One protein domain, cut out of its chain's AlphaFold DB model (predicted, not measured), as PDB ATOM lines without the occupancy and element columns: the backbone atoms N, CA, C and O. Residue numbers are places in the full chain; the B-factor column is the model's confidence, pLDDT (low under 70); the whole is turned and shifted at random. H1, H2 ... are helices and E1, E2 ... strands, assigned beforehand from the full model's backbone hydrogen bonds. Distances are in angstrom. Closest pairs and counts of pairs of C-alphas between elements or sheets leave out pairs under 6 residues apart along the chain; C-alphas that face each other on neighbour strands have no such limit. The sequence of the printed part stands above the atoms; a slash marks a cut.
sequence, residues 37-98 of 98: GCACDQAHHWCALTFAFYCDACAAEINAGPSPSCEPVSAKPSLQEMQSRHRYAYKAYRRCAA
ATOM      1  N   GLY A  37     -42.260  81.025 -11.982       53.69
ATOM      2  CA  GLY A  37     -41.127  81.924 -12.160       53.69
ATOM      3  C   GLY A  37     -39.927  81.486 -11.317       53.69
ATOM      4  O   GLY A  37     -38.789  81.591 -11.775       53.69
ATOM      5  N   CYS A  38     -40.192  80.882 -10.159       54.91
ATOM      6  CA  CYS A  38     -39.199  80.361  -9.221       54.91
ATOM      7  C   CYS A  38     -39.266  78.807  -9.212       54.91
ATOM      8  O   CYS A  38     -40.356  78.243  -9.211       54.91
ATOM      9  N   ALA A  39     -38.117  78.116  -9.238       50.72
ATOM     10  CA  ALA A  39     -38.021  76.640  -9.226       50.72
ATOM     11  C   ALA A  39     -38.006  76.037  -7.805       50.72
ATOM     12  O   ALA A  39     -37.816  74.838  -7.638       50.72
ATOM     13  N   CYS A  40     -38.148  76.885  -6.788       49.84
ATOM     14  CA  CYS A  40     -38.128  76.499  -5.385       49.84
ATOM     15  C   CYS A  40     -39.515  75.995  -4.960       49.84
ATOM     16  O   CYS A  40     -40.518  76.575  -5.383       49.84
ATOM     17  N   ASP A  41     -39.573  75.011  -4.058       51.19
ATOM     18  CA  ASP A  41     -40.792  74.340  -3.551       51.19
ATOM     19  C   ASP A  41     -41.808  75.251  -2.811       51.19
ATOM     20  O   ASP A  41     -42.731  74.771  -2.159       51.19
ATOM     21  N   GLN A  42     -41.668  76.576  -2.894       64.75
ATOM     22  CA  GLN A  42     -42.459  77.568  -2.157       64.75
ATOM     23  C   GLN A  42     -43.019  78.672  -3.059       64.75
ATOM     24  O   GLN A  42     -43.029  79.848  -2.707       64.75
ATOM     25  N   ALA A  43     -43.453  78.324  -4.268       71.12
ATOM     26  CA  ALA A  43     -44.060  79.284  -5.181       71.12
ATOM     27  C   ALA A  43     -45.544  79.533  -4.834       71.12
ATOM     28  O   ALA A  43     -46.444  79.026  -5.506       71.12
ATOM     29  N   HIS A  44     -45.793  80.297  -3.766       81.25
ATOM     30  CA  HIS A  44     -47.137  80.622  -3.256       81.25
ATOM     31  C   HIS A  44     -47.607  82.049  -3.575       81.25
ATOM     32  O   HIS A  44     -48.718  82.417  -3.201       81.25
ATOM     33  N   HIS A  45     -46.808  82.856  -4.279       84.75
ATOM     34  CA  HIS A  45     -47.234  84.178  -4.753       84.75
ATOM     35  C   HIS A  45     -47.614  84.133  -6.218       84.75
ATOM     36  O   HIS A  45     -46.777  83.790  -7.043       84.75
ATOM     37  N   TRP A  46     -48.830  84.538  -6.566       85.00
ATOM     38  CA  TRP A  46     -49.215  84.729  -7.960       85.00
ATOM     39  C   TRP A  46     -49.032  86.192  -8.365       85.00
ATOM     40  O   TRP A  46     -49.522  87.094  -7.689       85.00
ATOM     41  N   CYS A  47     -48.340  86.427  -9.477       82.94
ATOM     42  CA  CYS A  47     -48.053  87.756 -10.002       82.94
ATOM     43  C   CYS A  47     -48.908  88.080 -11.226       82.94
ATOM     44  O   CYS A  47     -48.761  87.478 -12.294       82.94
ATOM     45  N   ALA A  48     -49.759  89.091 -11.084       80.06
ATOM     46  CA  ALA A  48     -50.775  89.462 -12.056       80.06
ATOM     47  C   ALA A  48     -50.217  89.953 -13.391       80.06
ATOM     48  O   ALA A  48     -50.834  89.696 -14.419       80.06
ATOM     49  N   LEU A  49     -49.066  90.636 -13.401       74.75
ATOM     50  CA  LEU A  49     -48.462  91.154 -14.637       74.75
ATOM     51  C   LEU A  49     -47.781  90.071 -15.477       74.75
ATOM     52  O   LEU A  49     -47.656  90.220 -16.688       74.75
ATOM     53  N   THR A  50     -47.332  88.991 -14.843       72.56
ATOM     54  CA  THR A  50     -46.537  87.938 -15.493       72.56
ATOM     55  C   THR A  50     -47.287  86.615 -15.613       72.56
ATOM     56  O   THR A  50     -46.783  85.698 -16.253       72.56
ATOM     57  N   PHE A  51     -48.490  86.516 -15.031       74.06
ATOM     58  CA  PHE A  51     -49.281  85.283 -14.945       74.06
ATOM     59  C   PHE A  51     -48.476  84.108 -14.368       74.06
ATOM     60  O   PHE A  51     -48.557  82.972 -14.842       74.06
ATOM     61  N   ALA A  52     -47.671  84.390 -13.345       74.81
ATOM     62  CA  ALA A  52     -46.653  83.465 -12.870       74.81
ATOM     63  C   ALA A  52     -46.627  83.340 -11.344       74.81
ATOM     64  O   ALA A  52     -46.951  84.286 -10.630       74.81
ATOM     65  N   PHE A  53     -46.232  82.164 -10.860       76.88
ATOM     66  CA  PHE A  53     -46.041  81.852  -9.450       76.88
ATOM     67  C   PHE A  53     -44.585  82.054  -9.034       76.88
ATOM     68  O   PHE A  53     -43.673  81.555  -9.695       76.88
ATOM     69  N   TYR A  54     -44.361  82.732  -7.917       77.50
ATOM     70  CA  TYR A  54     -43.041  83.057  -7.392       77.50
ATOM     71  C   TYR A  54     -42.936  82.725  -5.904       77.50
ATOM     72  O   TYR A  54     -43.943  82.656  -5.198       77.50
ATOM     73  N   CYS A  55     -41.706  82.503  -5.433       80.00
ATOM     74  CA  CYS A  55     -41.434  82.422  -4.000       80.00
ATOM     75  C   CYS A  55     -41.480  83.807  -3.351       80.00
ATOM     76  O   CYS A  55     -41.520  84.816  -4.056       80.00
ATOM     77  N   ASP A  56     -41.412  83.854  -2.019       82.81
ATOM     78  CA  ASP A  56     -41.395  85.103  -1.250       82.81
ATOM     79  C   ASP A  56     -40.352  86.107  -1.751       82.81
ATOM     80  O   ASP A  56     -40.688  87.259  -2.009       82.81
ATOM     81  N   ALA A  57     -39.104  85.669  -1.941       78.19
ATOM     82  CA  ALA A  57     -38.019  86.549  -2.377       78.19
ATOM     83  C   ALA A  57     -38.261  87.087  -3.797       78.19
ATOM     84  O   ALA A  57     -38.258  88.296  -4.015       78.19
ATOM     85  N   CYS A  58     -38.564  86.182  -4.735       76.25
ATOM     86  CA  CYS A  58     -38.908  86.511  -6.116       76.25
ATOM     87  C   CYS A  58     -40.092  87.522  -6.174       76.25
ATOM     88  O   CYS A  58     -40.066  88.487  -6.936       76.25
ATOM     89  N   ALA A  59     -41.139  87.317  -5.367       81.88
ATOM     90  CA  ALA A  59     -42.322  88.178  -5.324       81.88
ATOM     91  C   ALA A  59     -42.048  89.542  -4.675       81.88
ATOM     92  O   ALA A  59     -42.558  90.559  -5.148       81.88
ATOM     93  N   ALA A  60     -41.231  89.577  -3.617       82.88
ATOM     94  CA  ALA A  60     -40.827  90.807  -2.946       82.88
ATOM     95  C   ALA A  60     -40.038  91.731  -3.884       82.88
ATOM     96  O   ALA A  60     -40.324  92.926  -3.937       82.88
ATOM     97  N   GLU A  61     -39.112  91.185  -4.676       79.38
ATOM     98  CA  GLU A  61     -38.350  91.957  -5.666       79.38
ATOM     99  C   GLU A  61     -39.251  92.551  -6.756       79.38
ATOM    100  O   GLU A  61     -39.137  93.733  -7.080       79.38
ATOM    101  N   ILE A  62     -40.202  91.771  -7.280       76.12
ATOM    102  CA  ILE A  62     -41.178  92.271  -8.261       76.12
ATOM    103  C   ILE A  62     -42.049  93.373  -7.645       76.12
ATOM    104  O   ILE A  62     -42.317  94.389  -8.290       76.12
ATOM    105  N   ASN A  63     -42.467  93.203  -6.388       84.69
ATOM    106  CA  ASN A  63     -43.285  94.181  -5.675       84.69
ATOM    107  C   ASN A  63     -42.534  95.453  -5.263       84.69
ATOM    108  O   ASN A  63     -43.183  96.471  -5.028       84.69
ATOM    109  N   ALA A  64     -41.201  95.429  -5.213       82.00
ATOM    110  CA  ALA A  64     -40.381  96.627  -5.036       82.00
ATOM    111  C   ALA A  64     -40.316  97.497  -6.306       82.00
ATOM    112  O   ALA A  64     -39.883  98.650  -6.253       82.00
ATOM    113  N   GLY A  65     -40.742  96.957  -7.452       72.31
ATOM    114  CA  GLY A  65     -40.864  97.695  -8.700       72.31
ATOM    115  C   GLY A  65     -42.021  98.707  -8.703       72.31
ATOM    116  O   GLY A  65     -42.856  98.735  -7.801       72.31
ATOM    117  N   PRO A  66     -42.139  99.518  -9.768       65.00
ATOM    118  CA  PRO A  66     -43.136 100.591  -9.869       65.00
ATOM    119  C   PRO A  66     -44.589 100.095  -9.950       65.00
ATOM    120  O   PRO A  66     -45.522 100.894 -10.009       65.00
ATOM    121  N   SER A  67     -44.819  98.784 -10.009       65.69
ATOM    122  CA  SER A  67     -46.158  98.196 -10.001       65.69
ATOM    123  C   SER A  67     -46.149  96.843  -9.314       65.69
ATOM    124  O   SER A  67     -45.982  95.816  -9.982       65.69
ATOM    125  N   PRO A  68     -46.351  96.835  -7.987       65.88
ATOM    126  CA  PRO A  68     -46.544  95.599  -7.263       65.88
ATOM    127  C   PRO A  68     -47.731  94.845  -7.848       65.88
ATOM    128  O   PRO A  68     -48.798  95.403  -8.109       65.88
ATOM    129  N   SER A  69     -47.503  93.570  -8.119       79.94
ATOM    130  CA  SER A  69     -48.471  92.719  -8.806       79.94
ATOM    131  C   SER A  69     -48.506  91.299  -8.267       79.94
ATOM    132  O   SER A  69     -49.319  90.513  -8.743       79.94
ATOM    133  N   CYS A  70     -47.656  90.979  -7.292       87.19
ATOM    134  CA  CYS A  70     -47.541  89.664  -6.685       87.19
ATOM    135  C   CYS A  70     -48.271  89.618  -5.353       87.19
ATOM    136  O   CYS A  70     -48.036  90.459  -4.484       87.19
ATOM    137  N   GLU A  71     -49.123  88.619  -5.181       88.31
ATOM    138  CA  GLU A  71     -49.882  88.419  -3.954       88.31
ATOM    139  C   GLU A  71     -49.850  86.949  -3.530       88.31
ATOM    140  O   GLU A  71     -49.858  86.061  -4.391       88.31
ATOM    141  N   PRO A  72     -49.835  86.671  -2.216       88.50
ATOM    142  CA  PRO A  72     -49.928  85.309  -1.727       88.50
ATOM    143  C   PRO A  72     -51.296  84.734  -2.093       88.50
ATOM    144  O   PRO A  72     -52.334  85.372  -1.905       88.50
ATOM    145  N   VAL A  73     -51.307  83.505  -2.595       82.12
ATOM    146  CA  VAL A  73     -52.533  82.779  -2.918       82.12
ATOM    147  C   VAL A  73     -52.462  81.369  -2.345       82.12
ATOM    148  O   VAL A  73     -51.446  80.688  -2.436       82.12
ATOM    149  N   SER A  74     -53.563  80.910  -1.753       81.06
ATOM    150  CA  SER A  74     -53.682  79.543  -1.228       81.06
ATOM    151  C   SER A  74     -53.904  78.502  -2.326       81.06
ATOM    152  O   SER A  74     -53.675  77.314  -2.117       81.06
ATOM    153  N   ALA A  75     -54.358  78.942  -3.499       75.06
ATOM    154  CA  ALA A  75     -54.559  78.123  -4.679       75.06
ATOM    155  C   ALA A  75     -54.394  78.974  -5.938       75.06
ATOM    156  O   ALA A  75     -54.490  80.203  -5.904       75.06
ATOM    157  N   LYS A  76     -54.183  78.308  -7.075       70.88
ATOM    158  CA  LYS A  76     -54.109  78.987  -8.363       70.88
ATOM    159  C   LYS A  76     -55.436  79.705  -8.670       70.88
ATOM    160  O   LYS A  76     -56.453  79.015  -8.724       70.88
ATOM    161  N   PRO A  77     -55.443  81.032  -8.923       73.44
ATOM    162  CA  PRO A  77     -56.663  81.733  -9.313       73.44
ATOM    163  C   PRO A  77     -57.271  81.129 -10.582       73.44
ATOM    164  O   PRO A  77     -56.553  80.653 -11.465       73.44
ATOM    165  N   SER A  78     -58.592  81.162 -10.707       77.38
ATOM    166  CA  SER A  78     -59.265  80.777 -11.947       77.38
ATOM    167  C   SER A  78     -58.845  81.684 -13.106       77.38
ATOM    168  O   SER A  78     -58.400  82.817 -12.915       77.38
ATOM    169  N   LEU A  79     -59.048  81.221 -14.339       69.44
ATOM    170  CA  LEU A  79     -58.751  82.010 -15.537       69.44
ATOM    171  C   LEU A  79     -59.432  83.392 -15.516       69.44
ATOM    172  O   LEU A  79     -58.821  84.400 -15.875       69.44
ATOM    173  N   GLN A  80     -60.685  83.452 -15.063       73.25
ATOM    174  CA  GLN A  80     -61.440  84.699 -14.968       73.25
ATOM    175  C   GLN A  80     -60.834  85.653 -13.927       73.25
ATOM    176  O   GLN A  80     -60.711  86.855 -14.187       73.25
ATOM    177  N   GLU A  81     -60.405  85.126 -12.778       74.62
ATOM    178  CA  GLU A  81     -59.717  85.902 -11.742       74.62
ATOM    179  C   GLU A  81     -58.363  86.412 -12.230       74.62
ATOM    180  O   GLU A  81     -58.076  87.598 -12.074       74.62
ATOM    181  N   MET A  82     -57.574  85.566 -12.896       74.69
ATOM    182  CA  MET A  82     -56.286  85.956 -13.473       74.69
ATOM    183  C   MET A  82     -56.436  87.116 -14.460       74.69
ATOM    184  O   MET A  82     -55.721  88.113 -14.371       74.69
ATOM    185  N   GLN A  83     -57.408  87.031 -15.372       73.81
ATOM    186  CA  GLN A  83     -57.676  88.092 -16.344       73.81
ATOM    187  C   GLN A  83     -58.157  89.388 -15.679       73.81
ATOM    188  O   GLN A  83     -57.772  90.480 -16.101       73.81
ATOM    189  N   SER A  84     -59.003  89.281 -14.650       78.44
ATOM    190  CA  SER A  84     -59.491  90.439 -13.894       78.44
ATOM    191  C   SER A  84     -58.344  91.163 -13.183       78.44
ATOM    192  O   SER A  84     -58.167  92.373 -13.351       78.44
ATOM    193  N   ARG A  85     -57.508  90.404 -12.471       82.44
ATOM    194  CA  ARG A  85     -56.358  90.920 -11.725       82.44
ATOM    195  C   ARG A  85     -55.283  91.487 -12.657       82.44
ATOM    196  O   ARG A  85     -54.778  92.574 -12.388       82.44
ATOM    197  N   HIS A  86     -55.013  90.851 -13.802       77.69
ATOM    198  CA  HIS A  86     -54.108  91.397 -14.822       77.69
ATOM    199  C   HIS A  86     -54.602  92.740 -15.374       77.69
ATOM    200  O   HIS A  86     -53.829  93.692 -15.455       77.69
ATOM    201  N   ARG A  87     -55.897  92.870 -15.710       77.38
ATOM    202  CA  ARG A  87     -56.460  94.155 -16.174       77.38
ATOM    203  C   ARG A  87     -56.303  95.263 -15.130       77.38
ATOM    204  O   ARG A  87     -55.991  96.396 -15.499       77.38
ATOM    205  N   TYR A  88     -56.513  94.946 -13.851       78.19
ATOM    206  CA  TYR A  88     -56.326  95.896 -12.755       78.19
ATOM    207  C   TYR A  88     -54.855  96.315 -12.617       78.19
ATOM    208  O   TYR A  88     -54.552  97.510 -12.670       78.19
ATOM    209  N   ALA A  89     -53.943  95.341 -12.541       74.44
ATOM    210  CA  ALA A  89     -52.507  95.579 -12.406       74.44
ATOM    211  C   ALA A  89     -51.930  96.353 -13.603       74.44
ATOM    212  O   ALA A  89     -51.198  97.324 -13.422       74.44
ATOM    213  N   TYR A  90     -52.321  96.003 -14.831       73.25
ATOM    214  CA  TYR A  90     -51.855  96.680 -16.042       73.25
ATOM    215  C   TYR A  90     -52.338  98.136 -16.129       73.25
ATOM    216  O   TYR A  90     -51.604  99.023 -16.570       73.25
ATOM    217  N   LYS A  91     -53.565  98.425 -15.669       76.69
ATOM    218  CA  LYS A  91     -54.083  99.800 -15.585       76.69
ATOM    219  C   LYS A  91     -53.332 100.632 -14.543       76.69
ATOM    220  O   LYS A  91     -53.095 101.813 -14.794       76.69
ATOM    221  N   ALA A  92     -52.976 100.041 -13.402       69.50
ATOM    222  CA  ALA A  92     -52.149 100.696 -12.389       69.50
ATOM    223  C   ALA A  92     -50.743 100.992 -12.937       69.50
ATOM    224  O   ALA A  92     -50.303 102.137 -12.886       69.50
ATOM    225  N   TYR A  93     -50.118 100.013 -13.596       68.00
ATOM    226  CA  TYR A  93     -48.810 100.172 -14.235       68.00
ATOM    227  C   TYR A  93     -48.764 101.315 -15.245       68.00
ATOM    228  O   TYR A  93     -47.904 102.189 -15.162       68.00
ATOM    229  N   ARG A  94     -49.746 101.393 -16.151       69.88
ATOM    230  CA  ARG A  94     -49.807 102.487 -17.135       69.88
ATOM    231  C   ARG A  94     -50.005 103.880 -16.528       69.88
ATOM    232  O   ARG A  94     -49.736 104.851 -17.222       69.88
ATOM    233  N   ARG A  95     -50.498 103.993 -15.290       63.19
ATOM    234  CA  ARG A  95     -50.648 105.284 -14.592       63.19
ATOM    235  C   ARG A  95     -49.362 105.745 -13.911       63.19
ATOM    236  O   ARG A  95     -49.215 106.939 -13.710       63.19
ATOM    237  N   CYS A  96     -48.477 104.818 -13.555       53.06
ATOM    238  CA  CYS A  96     -47.181 105.119 -12.946       53.06
ATOM    239  C   CYS A  96     -46.050 105.245 -13.982       53.06
ATOM    240  O   CYS A  96     -45.007 105.803 -13.669       53.06
ATOM    241  N   ALA A  97     -46.244 104.715 -15.196       53.41
ATOM    242  CA  ALA A  97     -45.283 104.774 -16.302       53.41
ATOM    243  C   ALA A  97     -45.467 105.984 -17.250       53.41
ATOM    244  O   ALA A  97     -44.805 106.039 -18.286       53.41
ATOM    245  N   ALA A  98     -46.390 106.899 -16.934       45.88
ATOM    246  CA  ALA A  98     -46.641 108.151 -17.652       45.88
ATOM    247  C   ALA A  98     -46.150 109.331 -16.809       45.88
ATOM    248  O   ALA A  98     -45.635 110.295 -17.415       45.88
TER     249      ALA A  98
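What this domain is: This is residues 37 to 98 of the 98 residues of an uncharacterized protein of Thioclava sp. ES.032 (UniProt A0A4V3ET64). What shape do these coordinates make, followed from Gly 37? A small sheet of three short strands sits between two helices: the short H1 packs over the sheet, and the long H2 passes by and only grazes it. Residues 37 to 44 make a loop before the first strand. What are its parts and its size? The printed part has 62 residues, with three named strands and two named helices in the order E1, E2, H1, E3, H2, a mixed class of helices and strands. The sheet runs E2, E1, E3, antiparallel throughout. The whole is compact, with a radius of gyration of the C-alphas of 11.4 A, and flat, spanning 37 by 26 by 14 A.

How they stand to each other: How do the strands pair? E1, residues 45 to 47, and E2, residues 52 to 54, form an antiparallel hairpin at 142 degrees, with N 47 and O 52 at 2.8 A, within hydrogen-bond range. On the other side of E1, E3, residues 70 to 72, is antiparallel to it at 152 degrees, with N 46 and O 71 at 2.8 A, within hydrogen-bond range. Where is the first helix? H1, residues 56 to 63, is on the sheet at a height of 8.4 A, and runs along the strands, at 26 degrees to E1 on the local plane. The closest C-alphas of H1 and E3 are those of Ala 59 and Cys 70, 5.6 A apart. E2, H1 and E3 form a split strand-helix-strand unit, two strands that run the same way with E1 between them in the sheet, and its crossover is right-handed. And the second helix? H2, residues 79 to 96, only grazes the sheet, with its residues 82 to 89. H2 and E1 are near each other, while H1 and H2 are apart. In both helices every O i to N i+4 pair is within hydrogen-bond range.

Where its parts are: Where do the strands lie? E1 begins at C-alpha 45, (-47.234, 84.178, -4.753). E1, E2 and E3 measure 6.4 A, 6.6 A and 7.0 A from first to last C-alpha. How long are the helices? H1 measures 10.3 A. H2 measures 26.0 A, from C-alpha 79 at (-58.751, 82.010, -15.537) to C-alpha 96 at (-47.181, 105.119, -12.946).

The domain as a whole: How far does it reach? The two C-alphas farthest apart, those of Asp 41 and Ala 98, are 37.1 A apart; Ala 98 is the chain's last residue. Is it continuous? The printed part has no cut, and no link is long. Where is the model unsure? The mean pLDDT of the printed part is 73.3, and residues 37 to 42, 66 to 68, 79 and 92 to 98 are under 70.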